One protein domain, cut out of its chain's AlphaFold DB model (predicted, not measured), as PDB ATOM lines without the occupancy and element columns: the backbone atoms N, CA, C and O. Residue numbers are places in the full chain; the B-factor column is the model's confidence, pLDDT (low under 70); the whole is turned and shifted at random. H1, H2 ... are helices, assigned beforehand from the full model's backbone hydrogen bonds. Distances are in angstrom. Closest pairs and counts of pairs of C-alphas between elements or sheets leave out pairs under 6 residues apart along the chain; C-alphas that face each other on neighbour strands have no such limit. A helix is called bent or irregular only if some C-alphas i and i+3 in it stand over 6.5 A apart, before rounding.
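Overview. This is residues 79 to 126 and 174 to 218 of the 459 residues of the protein "NET domain-containing protein" of Arachis hypogaea (UniProt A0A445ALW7). A long, thin, open pair of helices: the bent helix H1 crosses the long helix H3 near one end of the rod, where its arm H1b packs on residues 186 to 196 of H3, while its other arm H1a spreads away from H3 with a gap between. The short helix H2 sits at the crossed end, near both H1b and H3, and a tight link leads from it into H3. The printed part has 93 residues with three named helices, in the order H1, H2, H3, and no named strand; the class is all helix. It is extended, with a radius of gyration of the C-alphas of 20.3 A, and spans 66 by 22 by 18 A.

Arrangement. H1, residues 81 to 126, was assigned as one helix by its hydrogen bonds, but it is bent: C-alphas 104 and 107 are 6.7 A apart. Its arms are H1a, residues 81 to 104, and H1b, residues 107 to 126, and their lines stand at a steep tilt of 38 degrees. H1b touches H3, residues 182 to 216, and H3 touches H1b with residues 186 to 196 alone; the closest C-alphas of the two are those of Ile 112 and Val 189, 6.6 A apart. H1b and H3 run opposite ways at a steep tilt of 42 degrees. H1a and H3 are apart. H2, residues 174 to 180, is close to H1b but not clearly touching, the closest C-alphas being those of Gln 119 and Leu 178, 7.9 A apart. H2 is likewise close to H3 but not clearly touching, with the C-alphas of Leu 178 and Val 185 the closest at 6.8 A. H1a and H2 are apart. In H1a, H1b, H2 and H3 every O i to N i+4 pair is within hydrogen-bond range.

Along the chain. H1a begins at C-alpha 81, at (172.261, 245.873, 250.915), and measures 34.9 A from first to last C-alpha. H1b, from Asp 107 to Leu 126, measures 29.0 A and ends at (235.578, 256.299, 235.984). H2, from Leu 174 to Asn 180, has seven residues and measures 10.3 A. H3, from Ser 182 to Ser 216, measures 50.5 A and ends at (187.138, 246.063, 261.295).

Size, cuts and confidence. The outline is a rod, and the two C-alphas farthest apart, those of Ser 80 and Leu 126, are 66.6 A apart. The first and last printed C-alphas, those of Leu 79 and Cys 218, are 10.0 A apart. Residues 80 to 86, 88 to 97 and 204 to 213 stand free. Residues 127 to 173 are not printed, and C-alphas 126 and 174 are 18.2 A apart across this cut. The link from H2 to H3 is tight, with one residue. The mean pLDDT of the printed part is 78.1, and residues 121 to 126 and 174 to 181 are under 70.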
ATOM      1  N   LEU A  79     175.506 245.808 257.767       75.56
ATOM      2  CA  LEU A  79     175.402 246.712 256.613       75.56
ATOM      3  C   LEU A  79     174.182 246.332 255.775       75.56
ATOM      4  O   LEU A  79     174.044 245.169 255.389       75.56
ATOM      5  N   SER A  80     173.341 247.316 255.463       83.62
ATOM      6  CA  SER A  80     172.221 247.165 254.529       83.62
ATOM      7  C   SER A  80     172.713 246.863 253.111       83.62
ATOM      8  O   SER A  80     173.826 247.243 252.733       83.62
ATOM      9  N   ASP A  81     171.883 246.216 252.293       83.88
ATOM     10  CA  ASP A  81     172.261 245.873 250.915       83.88
ATOM     11  C   ASP A  81     172.554 247.125 250.071       83.88
ATOM     12  O   ASP A  81     173.523 247.143 249.319       83.88
ATOM     13  N   LEU A  82     171.840 248.230 250.319       85.44
ATOM     14  CA  LEU A  82     172.140 249.540 249.734       85.44
ATOM     15  C   LEU A  82     173.558 250.035 250.090       85.44
ATOM     16  O   LEU A  82     174.276 250.526 249.216       85.44
ATOM     17  N   LYS A  83     173.994 249.891 251.353       84.88
ATOM     18  CA  LYS A  83     175.372 250.215 251.764       84.88
ATOM     19  C   LYS A  83     176.386 249.263 251.123       84.88
ATOM     20  O   LYS A  83     177.432 249.727 250.671       84.88
ATOM     21  N   LYS A  84     176.079 247.964 251.017       84.88
ATOM     22  CA  LYS A  84     176.929 246.974 250.326       84.88
ATOM     23  C   LYS A  84     177.094 247.310 248.838       84.88
ATOM     24  O   LYS A  84     178.212 247.248 248.331       84.88
ATOM     25  N   ASP A  85     176.032 247.718 248.150       87.00
ATOM     26  CA  ASP A  85     176.080 248.083 246.731       87.00
ATOM     27  C   ASP A  85     176.770 249.426 246.483       87.00
ATOM     28  O   ASP A  85     177.599 249.524 245.573       87.00
ATOM     29  N   ARG A  86     176.552 250.432 247.343       88.88
ATOM     30  CA  ARG A  86     177.336 251.678 247.301       88.88
ATOM     31  C   ARG A  86     178.824 251.410 247.533       88.88
ATOM     32  O   ARG A  86     179.643 251.932 246.784       88.88
ATOM     33  N   LEU A  87     179.178 250.549 248.493       87.81
ATOM     34  CA  LEU A  87     180.565 250.143 248.744       87.81
ATOM     35  C   LEU A  87     181.175 249.435 247.523       87.81
ATOM     36  O   LEU A  87     182.275 249.780 247.103       87.81
ATOM     37  N   ARG A  88     180.453 248.490 246.906       85.38
ATOM     38  CA  ARG A  88     180.882 247.819 245.663       85.38
ATOM     39  C   ARG A  88     181.109 248.816 244.524       85.38
ATOM     40  O   ARG A  88     182.080 248.665 243.788       85.38
ATOM     41  N   SER A  89     180.236 249.813 244.376       86.75
ATOM     42  CA  SER A  89     180.369 250.858 243.353       86.75
ATOM     43  C   SER A  89     181.601 251.735 243.599       86.75
ATOM     44  O   SER A  89     182.451 251.856 242.717       86.75
ATOM     45  N   LEU A  90     181.768 252.245 244.825       88.19
ATOM     46  CA  LEU A  90     182.928 253.047 245.230       88.19
ATOM     47  C   LEU A  90     184.252 252.302 245.031       88.19
ATOM     48  O   LEU A  90     185.188 252.874 244.487       88.19
ATOM     49  N   LEU A  91     184.322 251.020 245.404       87.44
ATOM     50  CA  LEU A  91     185.523 250.201 245.202       87.44
ATOM     51  C   LEU A  91     185.827 249.960 243.712       87.44
ATOM     52  O   LEU A  91     186.989 249.927 243.318       87.44
ATOM     53  N   ARG A  92     184.808 249.815 242.853       87.19
ATOM     54  CA  ARG A  92     185.009 249.712 241.393       87.19
ATOM     55  C   ARG A  92     185.512 251.025 240.793       87.19
ATOM     56  O   ARG A  92     186.410 251.003 239.951       87.19
ATOM     57  N   GLN A  93     184.953 252.152 241.230       87.25
ATOM     58  CA  GLN A  93     185.394 253.480 240.809       87.25
ATOM     59  C   GLN A  93     186.827 253.758 241.275       87.25
ATOM     60  O   GLN A  93     187.655 254.133 240.451       87.25
ATOM     61  N   SER A  94     187.155 253.478 242.542       85.88
ATOM     62  CA  SER A  94     188.503 253.686 243.079       85.88
ATOM     63  C   SER A  94     189.549 252.846 242.352       85.88
ATOM     64  O   SER A  94     190.560 253.392 241.927       85.88
ATOM     65  N   VAL A  95     189.286 251.558 242.096       84.12
ATOM     66  CA  VAL A  95     190.191 250.709 241.300       84.12
ATOM     67  C   VAL A  95     190.399 251.274 239.894       84.12
ATOM     68  O   VAL A  95     191.515 251.213 239.388       84.12
ATOM     69  N   THR A  96     189.367 251.846 239.271       84.38
ATOM     70  CA  THR A  96     189.476 252.431 237.925       84.38
ATOM     71  C   THR A  96     190.341 253.696 237.940       84.38
ATOM     72  O   THR A  96     191.336 253.753 237.223       84.38
ATOM     73  N   THR A  97     190.024 254.664 238.807       85.62
ATOM     74  CA  THR A  97     190.749 255.944 238.923       85.62
ATOM     75  C   THR A  97     192.201 255.762 239.375       85.62
ATOM     76  O   THR A  97     193.113 256.348 238.792       85.62
ATOM     77  N   LEU A  98     192.441 254.907 240.373       82.69
ATOM     78  CA  LEU A  98     193.791 254.632 240.874       82.69
ATOM     79  C   LEU A  98     194.620 253.809 239.874       82.69
ATOM     80  O   LEU A  98     195.842 253.904 239.884       82.69
ATOM     81  N   SER A  99     193.989 253.036 238.978       80.88
ATOM     82  CA  SER A  99     194.722 252.368 237.890       80.88
ATOM     83  C   SER A  99     195.250 253.360 236.856       80.88
ATOM     84  O   SER A  99     196.376 253.186 236.405       80.88
ATOM     85  N   SER A 100     194.494 254.411 236.513       78.12
ATOM     86  CA  SER A 100     195.017 255.491 235.659       78.12
ATOM     87  C   SER A 100     196.150 256.271 236.334       78.12
ATOM     88  O   SER A 100     197.159 256.523 235.689       78.12
ATOM     89  N   GLU A 101     196.043 256.567 237.635       76.50
ATOM     90  CA  GLU A 101     197.121 257.239 238.382       76.50
ATOM     91  C   GLU A 101     198.408 256.391 238.416       76.50
ATOM     92  O   GLU A 101     199.502 256.909 238.202       76.50
ATOM     93  N   VAL A 102     198.286 255.070 238.609       75.75
ATOM     94  CA  VAL A 102     199.425 254.140 238.505       75.75
ATOM     95  C   VAL A 102     200.031 254.154 237.099       75.75
ATOM     96  O   VAL A 102     201.253 254.170 236.968       75.75
ATOM     97  N   ASP A 103     199.208 254.183 236.053       75.88
ATOM     98  CA  ASP A 103     199.684 254.174 234.667       75.88
ATOM     99  C   ASP A 103     200.440 255.460 234.290       75.88
ATOM    100  O   ASP A 103     201.412 255.390 233.542       75.88
ATOM    101  N   GLU A 104     200.075 256.605 234.873       79.38
ATOM    102  CA  GLU A 104     200.792 257.876 234.701       79.38
ATOM    103  C   GLU A 104     202.162 257.905 235.408       79.38
ATOM    104  O   GLU A 104     203.093 258.542 234.909       79.38
ATOM    105  N   VAL A 105     202.335 257.201 236.537       71.31
ATOM    106  CA  VAL A 105     203.619 257.170 237.278       71.31
ATOM    107  C   VAL A 105     204.577 256.054 236.844       71.31
ATOM    108  O   VAL A 105     205.767 256.123 237.159       71.31
ATOM    109  N   VAL A 106     204.106 255.047 236.100       73.75
ATOM    110  CA  VAL A 106     204.938 253.932 235.608       73.75
ATOM    111  C   VAL A 106     206.078 254.426 234.710       73.75
ATOM    112  O   VAL A 106     207.242 254.130 234.994       73.75
ATOM    113  N   ASP A 107     205.786 255.212 233.672       76.06
ATOM    114  CA  ASP A 107     206.807 255.682 232.722       76.06
ATOM    115  C   ASP A 107     207.885 256.579 233.381       76.06
ATOM    116  O   ASP A 107     209.077 256.328 233.163       76.06
ATOM    117  N   PRO A 108     207.541 257.554 234.254       75.62
ATOM    118  CA  PRO A 108     208.517 258.283 235.070       75.62
ATOM    119  C   PRO A 108     209.426 257.382 235.919       75.62
ATOM    120  O   PRO A 108     210.643 257.589 235.937       75.62
ATOM    121  N   VAL A 109     208.873 256.360 236.586       73.62
ATOM    122  CA  VAL A 109     209.659 255.401 237.388       73.62
ATOM    123  C   VAL A 109     210.653 254.642 236.504       73.62
ATOM    124  O   VAL A 109     211.835 254.544 236.851       73.62
ATOM    125  N   PHE A 110     210.221 254.167 235.331       74.94
ATOM    126  CA  PHE A 110     211.105 253.514 234.361       74.94
ATOM    127  C   PHE A 110     212.214 254.447 233.854       74.94
ATOM    128  O   PHE A 110     213.373 254.028 233.775       74.94
ATOM    129  N   ALA A 111     211.897 255.706 233.542       75.56
ATOM    130  CA  ALA A 111     212.877 256.690 233.082       75.56
ATOM    131  C   ALA A 111     213.949 256.978 234.150       75.56
ATOM    132  O   ALA A 111     215.147 256.981 233.853       75.56
ATOM    133  N   ILE A 112     213.542 257.147 235.411       78.94
ATOM    134  CA  ILE A 112     214.457 257.387 236.538       78.94
ATOM    135  C   ILE A 112     215.332 256.164 236.806       78.94
ATOM    136  O   ILE A 112     216.541 256.316 236.983       78.94
ATOM    137  N   HIS A 113     214.770 254.955 236.759       76.12
ATOM    138  CA  HIS A 113     215.546 253.723 236.893       76.12
ATOM    139  C   HIS A 113     216.621 253.596 235.796       76.12
ATOM    140  O   HIS A 113     217.783 253.299 236.082       76.12
ATOM    141  N   GLN A 114     216.278 253.912 234.540       79.06
ATOM    142  CA  GLN A 114     217.246 253.953 233.437       79.06
ATOM    143  C   GLN A 114     218.338 255.017 233.639       79.06
ATOM    144  O   GLN A 114     219.502 254.774 233.317       79.06
ATOM    145  N   LEU A 115     218.005 256.195 234.173       79.31
ATOM    146  CA  LEU A 115     218.998 257.232 234.484       79.31
ATOM    147  C   LEU A 115     219.942 256.795 235.613       79.31
ATOM    148  O   LEU A 115     221.157 256.964 235.499       79.31
ATOM    149  N   GLN A 116     219.411 256.176 236.667       77.88
ATOM    150  CA  GLN A 116     220.207 255.645 237.775       77.88
ATOM    151  C   GLN A 116     221.158 254.529 237.322       77.88
ATOM    152  O   GLN A 116     222.321 254.518 237.735       77.88
ATOM    153  N   SER A 117     220.721 253.623 236.440       76.19
ATOM    154  CA  SER A 117     221.588 252.559 235.912       76.19
ATOM    155  C   SER A 117     222.727 253.115 235.044       76.19
ATOM    156  O   SER A 117     223.876 252.692 235.199       76.19
ATOM    157  N   LYS A 118     222.452 254.139 234.217       75.69
ATOM    158  CA  LYS A 118     223.466 254.884 233.443       75.69
ATOM    159  C   LYS A 118     224.467 255.623 234.344       75.69
ATOM    160  O   LYS A 118     225.658 255.647 234.041       75.69
ATOM    161  N   GLN A 119     224.030 256.175 235.479       70.94
ATOM    162  CA  GLN A 119     224.935 256.788 236.463       70.94
ATOM    163  C   GLN A 119     225.802 255.746 237.197       70.94
ATOM    164  O   GLN A 119     227.007 255.960 237.360       70.94
ATOM    165  N   ARG A 120     225.230 254.601 237.608       72.25
ATOM    166  CA  ARG A 120     225.978 253.512 238.271       72.25
ATOM    167  C   ARG A 120     227.085 252.953 237.369       72.25
ATOM    168  O   ARG A 120     228.218 252.816 237.828       72.25
ATOM    169  N   SER A 121     226.788 252.675 236.097       68.50
ATOM    170  CA  SER A 121     227.776 252.154 235.140       68.50
ATOM    171  C   SER A 121     228.873 253.173 234.818       68.50
ATOM    172  O   SER A 121     230.052 252.818 234.825       68.50
ATOM    173  N   LYS A 122     228.522 254.457 234.641       65.75
ATOM    174  CA  LYS A 122     229.499 255.538 234.424       65.75
ATOM    175  C   LYS A 122     230.464 255.721 235.597       65.75
ATOM    176  O   LYS A 122     231.653 255.953 235.391       65.75
ATOM    177  N   LYS A 123     229.980 255.590 236.836       64.75
ATOM    178  CA  LYS A 123     230.840 255.665 238.025       64.75
ATOM    179  C   LYS A 123     231.894 254.549 238.026       64.75
ATOM    180  O   LYS A 123     233.072 254.826 238.225       64.75
ATOM    181  N   GLN A 124     231.490 253.317 237.703       59.59
ATOM    182  CA  GLN A 124     232.399 252.167 237.632       59.59
ATOM    183  C   GLN A 124     233.488 252.336 236.554       59.59
ATOM    184  O   GLN A 124     234.655 252.046 236.816       59.59
ATOM    185  N   THR A 125     233.163 252.851 235.361       58.66
ATOM    186  CA  THR A 125     234.182 253.119 234.323       58.66
ATOM    187  C   THR A 125     235.157 254.233 234.712       58.66
ATOM    188  O   THR A 125     236.341 254.153 234.365       58.66
ATOM    189  N   LEU A 126     234.710 255.237 235.472       56.72
ATOM    190  CA  LEU A 126     235.578 256.299 235.984       56.72
ATOM    191  C   LEU A 126     236.557 255.765 237.048       56.72
ATOM    192  O   LEU A 126     237.761 256.022 236.962       56.72
ATOM    193  N   LEU A 174     221.108 263.777 226.134       65.62
ATOM    194  CA  LEU A 174     221.015 263.159 227.459       65.62
ATOM    195  C   LEU A 174     222.388 262.655 227.921       65.62
ATOM    196  O   LEU A 174     222.735 262.772 229.097       65.62
ATOM    197  N   GLN A 175     223.175 262.103 226.994       65.38
ATOM    198  CA  GLN A 175     224.542 261.679 227.277       65.38
ATOM    199  C   GLN A 175     225.446 262.885 227.562       65.38
ATOM    200  O   GLN A 175     226.209 262.842 228.523       65.38
ATOM    201  N   PHE A 176     225.296 263.976 226.806       68.00
ATOM    202  CA  PHE A 176     226.008 265.237 227.013       68.00
ATOM    203  C   PHE A 176     225.684 265.886 228.371       68.00
ATOM    204  O   PHE A 176     226.601 266.293 229.088       68.00
ATOM    205  N   LEU A 177     224.414 265.927 228.787       65.31
ATOM    206  CA  LEU A 177     224.020 266.426 230.116       65.31
ATOM    207  C   LEU A 177     224.602 265.568 231.256       65.31
ATOM    208  O   LEU A 177     225.117 266.098 232.239       65.31
ATOM    209  N   LEU A 178     224.616 264.238 231.095       66.81
ATOM    210  CA  LEU A 178     225.276 263.304 232.022       66.81
ATOM    211  C   LEU A 178     226.821 263.363 231.968       66.81
ATOM    212  O   LEU A 178     227.490 262.735 232.795       66.81
ATOM    213  N   GLU A 179     227.412 264.056 230.991       66.75
ATOM    214  CA  GLU A 179     228.859 264.278 230.837       66.75
ATOM    215  C   GLU A 179     229.328 265.538 231.566       66.75
ATOM    216  O   GLU A 179     230.342 265.488 232.259       66.75
ATOM    217  N   ASN A 180     228.579 266.636 231.449       69.12
ATOM    218  CA  ASN A 180     229.001 267.945 231.947       69.12
ATOM    219  C   ASN A 180     228.506 268.219 233.379       69.12
ATOM    220  O   ASN A 180     229.317 268.523 234.253       69.12
ATOM    221  N   ASP A 181     227.218 267.994 233.660       67.81
ATOM    222  CA  ASP A 181     226.562 268.451 234.900       67.81
ATOM    223  C   ASP A 181     226.261 267.284 235.863       67.81
ATOM    224  O   ASP A 181     225.277 267.264 236.604       67.81
ATOM    225  N   SER A 182     227.120 266.259 235.837       70.56
ATOM    226  CA  SER A 182     226.861 264.940 236.444       70.56
ATOM    227  C   SER A 182     226.445 264.961 237.924       70.56
ATOM    228  O   SER A 182     225.634 264.129 238.323       70.56
ATOM    229  N   VAL A 183     226.953 265.905 238.726       74.44
ATOM    230  CA  VAL A 183     226.609 266.046 240.155       74.44
ATOM    231  C   VAL A 183     225.195 266.603 240.335       74.44
ATOM    232  O   VAL A 183     224.419 266.065 241.122       74.44
ATOM    233  N   GLU A 184     224.839 267.635 239.573       76.25
ATOM    234  CA  GLU A 184     223.534 268.302 239.638       76.25
ATOM    235  C   GLU A 184     222.439 267.381 239.080       76.25
ATOM    236  O   GLU A 184     221.385 267.206 239.693       76.25
ATOM    237  N   VAL A 185     222.727 266.676 237.979       77.06
ATOM    238  CA  VAL A 185     221.841 265.637 237.429       77.06
ATOM    239  C   VAL A 185     221.699 264.451 238.394       77.06
ATOM    240  O   VAL A 185     220.605 263.903 238.530       77.06
ATOM    241  N   GLN A 186     222.757 264.054 239.107       77.62
ATOM    242  CA  GLN A 186     222.674 263.015 240.140       77.62
ATOM    243  C   GLN A 186     221.813 263.452 241.335       77.62
ATOM    244  O   GLN A 186     221.025 262.651 241.842       77.62
ATOM    245  N   GLU A 187     221.923 264.707 241.774       81.94
ATOM    246  CA  GLU A 187     221.093 265.251 242.850       81.94
ATOM    247  C   GLU A 187     219.615 265.347 242.435       81.94
ATOM    248  O   GLU A 187     218.750 264.872 243.172       81.94
ATOM    249  N   MET A 188     219.316 265.836 241.226       76.44
ATOM    250  CA  MET A 188     217.949 265.866 240.685       76.44
ATOM    251  C   MET A 188     217.332 264.463 240.568       76.44
ATOM    252  O   MET A 188     216.216 264.244 241.043       76.44
ATOM    253  N   VAL A 189     218.061 263.491 240.005       80.50
ATOM    254  CA  VAL A 189     217.598 262.093 239.880       80.50
ATOM    255  C   VAL A 189     217.349 261.459 241.252       80.50
ATOM    256  O   VAL A 189     216.370 260.731 241.427       80.50
ATOM    257  N   LYS A 190     218.194 261.752 242.248       82.38
ATOM    258  CA  LYS A 190     218.005 261.282 243.627       82.38
ATOM    259  C   LYS A 190     216.780 261.921 244.284       82.38
ATOM    260  O   LYS A 190     216.012 261.218 244.932       82.38
ATOM    261  N   ASN A 191     216.585 263.228 244.121       82.94
ATOM    262  CA  ASN A 191     215.454 263.944 244.709       82.94
ATOM    263  C   ASN A 191     214.121 263.466 244.116       82.94
ATOM    264  O   ASN A 191     213.207 263.152 244.875       82.94
ATOM    265  N   CYS A 192     214.051 263.289 242.795       76.38
ATOM    266  CA  CYS A 192     212.866 262.752 242.125       76.38
ATOM    267  C   CYS A 192     212.561 261.301 242.557       76.38
ATOM    268  O   CYS A 192     211.413 260.957 242.834       76.38
ATOM    269  N   ALA A 193     213.588 260.458 242.728       77.44
ATOM    270  CA  ALA A 193     213.412 259.108 243.269       77.44
ATOM    271  C   ALA A 193     212.904 259.103 244.726       77.44
ATOM    272  O   ALA A 193     212.040 258.297 245.067       77.44
ATOM    273  N   ASN A 194     213.392 260.013 245.577       81.62
ATOM    274  CA  ASN A 194     212.901 260.158 246.953       81.62
ATOM    275  C   ASN A 194     211.429 260.607 246.992       81.62
ATOM    276  O   ASN A 194     210.663 260.118 247.819       81.62
ATOM    277  N   GLU A 195     211.027 261.521 246.104       82.81
ATOM    278  CA  GLU A 195     209.654 262.030 245.994       82.81
ATOM    279  C   GLU A 195     208.667 260.953 245.508       82.81
ATOM    280  O   GLU A 195     207.575 260.797 246.067       82.81
ATOM    281  N   LEU A 196     209.075 260.142 244.528       76.56
ATOM    282  CA  LEU A 196     208.307 258.976 244.087       76.56
ATOM    283  C   LEU A 196     208.221 257.899 245.173       76.56
ATOM    284  O   LEU A 196     207.140 257.359 245.400       76.56
ATOM    285  N   ASN A 197     209.304 257.627 245.907       78.88
ATOM    286  CA  ASN A 197     209.258 256.688 247.029       78.88
ATOM    287  C   ASN A 197     208.330 257.188 248.153       78.88
ATOM    288  O   ASN A 197     207.485 256.439 248.634       78.88
ATOM    289  N   GLY A 198     208.409 258.473 248.518       82.25
ATOM    290  CA  GLY A 198     207.486 259.092 249.476       82.25
ATOM    291  C   GLY A 198     206.024 259.068 249.009       82.25
ATOM    292  O   GLY A 198     205.111 258.968 249.829       82.25
ATOM    293  N   THR A 199     205.794 259.095 247.693       78.81
ATOM    294  CA  THR A 199     204.472 258.897 247.084       78.81
ATOM    295  C   THR A 199     203.981 257.464 247.235       78.81
ATOM    296  O   THR A 199     202.879 257.256 247.742       78.81
ATOM    297  N   LEU A 200     204.806 256.481 246.875       78.31
ATOM    298  CA  LEU A 200     204.467 255.067 246.988       78.31
ATOM    299  C   LEU A 200     204.178 254.673 248.447       78.31
ATOM    300  O   LEU A 200     203.163 254.044 248.732       78.31
ATOM    301  N   GLU A 201     205.015 255.128 249.384       82.81
ATOM    302  CA  GLU A 201     204.814 254.929 250.822       82.81
ATOM    303  C   GLU A 201     203.513 255.557 251.345       82.81
ATOM    304  O   GLU A 201     202.893 255.010 252.259       82.81
ATOM    305  N   TYR A 202     203.103 256.715 250.817       80.94
ATOM    306  CA  TYR A 202     201.824 257.335 251.176       80.94
ATOM    307  C   TYR A 202     200.647 256.475 250.703       80.94
ATOM    308  O   TYR A 202     199.744 256.189 251.490       80.94
ATOM    309  N   MET A 203     200.688 256.010 249.451       77.31
ATOM    310  CA  MET A 203     199.651 255.149 248.875       77.31
ATOM    311  C   MET A 203     199.560 253.795 249.599       77.31
ATOM    312  O   MET A 203     198.452 253.350 249.892       77.31
ATOM    313  N   GLU A 204     200.685 253.163 249.969       81.31
ATOM    314  CA  GLU A 204     200.667 251.923 250.772       81.31
ATOM    315  C   GLU A 204     200.028 252.156 252.150       81.31
ATOM    316  O   GLU A 204     199.134 251.409 252.548       81.31
ATOM    317  N   LYS A 205     200.419 253.221 252.866       80.88
ATOM    318  CA  LYS A 205     199.844 253.544 254.185       80.88
ATOM    319  C   LYS A 205     198.334 253.785 254.104       80.88
ATOM    320  O   LYS A 205     197.599 253.334 254.978       80.88
ATOM    321  N   GLN A 206     197.859 254.451 253.052       76.19
ATOM    322  CA  GLN A 206     196.428 254.686 252.852       76.19
ATOM    323  C   GLN A 206     195.664 253.410 252.435       76.19
ATOM    324  O   GLN A 206     194.529 253.217 252.878       76.19
ATOM    325  N   LEU A 207     196.276 252.502 251.658       82.31
ATOM    326  CA  LEU A 207     195.727 251.163 251.390       82.31
ATOM    327  C   LEU A 207     195.552 250.357 252.682       82.31
ATOM    328  O   LEU A 207     194.516 249.722 252.864       82.31
ATOM    329  N   GLU A 208     196.529 250.400 253.587       81.75
ATOM    330  CA  GLU A 208     196.457 249.705 254.877       81.75
ATOM    331  C   GLU A 208     195.345 250.261 255.778       81.75
ATOM    332  O   GLU A 208     194.545 249.484 256.298       81.75
ATOM    333  N   VAL A 209     195.212 251.590 255.884       82.31
ATOM    334  CA  VAL A 209     194.109 252.238 256.627       82.31
ATOM    335  C   VAL A 209     192.741 251.838 256.065       82.31
ATOM    336  O   VAL A 209     191.821 251.533 256.826       82.31
ATOM    337  N   LEU A 210     192.598 251.797 254.737       83.06
ATOM    338  CA  LEU A 210     191.362 251.379 254.075       83.06
ATOM    339  C   LEU A 210     191.054 249.891 254.321       83.06
ATOM    340  O   LEU A 210     189.905 249.534 254.596       83.06
ATOM    341  N   LEU A 211     192.070 249.026 254.257       84.62
ATOM    342  CA  LEU A 211     191.939 247.602 254.570       84.62
ATOM    343  C   LEU A 211     191.539 247.387 256.032       84.62
ATOM    344  O   LEU A 211     190.637 246.590 256.286       84.62
ATOM    345  N   ASP A 212     192.121 248.111 256.987       83.19
ATOM    346  CA  ASP A 212     191.709 248.045 258.394       83.19
ATOM    347  C   ASP A 212     190.280 248.544 258.603       83.19
ATOM    348  O   ASP A 212     189.495 247.878 259.282       83.19
ATOM    349  N   ALA A 213     189.890 249.652 257.967       82.94
ATOM    350  CA  ALA A 213     188.527 250.167 258.049       82.94
ATOM    351  C   ALA A 213     187.496 249.135 257.561       82.94
ATOM    352  O   ALA A 213     186.543 248.834 258.284       82.94
ATOM    353  N   VAL A 214     187.714 248.528 256.388       84.00
ATOM    354  CA  VAL A 214     186.843 247.469 255.847       84.00
ATOM    355  C   VAL A 214     186.856 246.231 256.744       84.00
ATOM    356  O   VAL A 214     185.795 245.702 257.081       84.00
ATOM    357  N   THR A 215     188.034 245.779 257.177       85.19
ATOM    358  CA  THR A 215     188.157 244.509 257.906       85.19
ATOM    359  C   THR A 215     187.676 244.610 259.358       85.19
ATOM    360  O   THR A 215     187.142 243.641 259.898       85.19
ATOM    361  N   SER A 216     187.741 245.794 259.977       82.38
ATOM    362  CA  SER A 216     187.138 246.063 261.295       82.38
ATOM    363  C   SER A 216     185.611 245.899 261.312       82.38
ATOM    364  O   SER A 216     185.025 245.656 262.366       82.38
ATOM    365  N   LYS A 217     184.966 245.999 260.140       83.00
ATOM    366  CA  LYS A 217     183.518 245.822 259.943       83.00
ATOM    367  C   LYS A 217     183.147 244.395 259.520       83.00
ATOM    368  O   LYS A 217     181.961 244.097 259.358       83.00
ATOM    369  N   CYS A 218     184.129 243.504 259.365       86.06
ATOM    370  CA  CYS A 218     183.869 242.082 259.181       86.06
ATOM    371  C   CYS A 218     183.407 241.442 260.496       86.06
ATOM    372  O   CYS A 218     183.933 241.739 261.571       86.06
TER     373      CYS A 218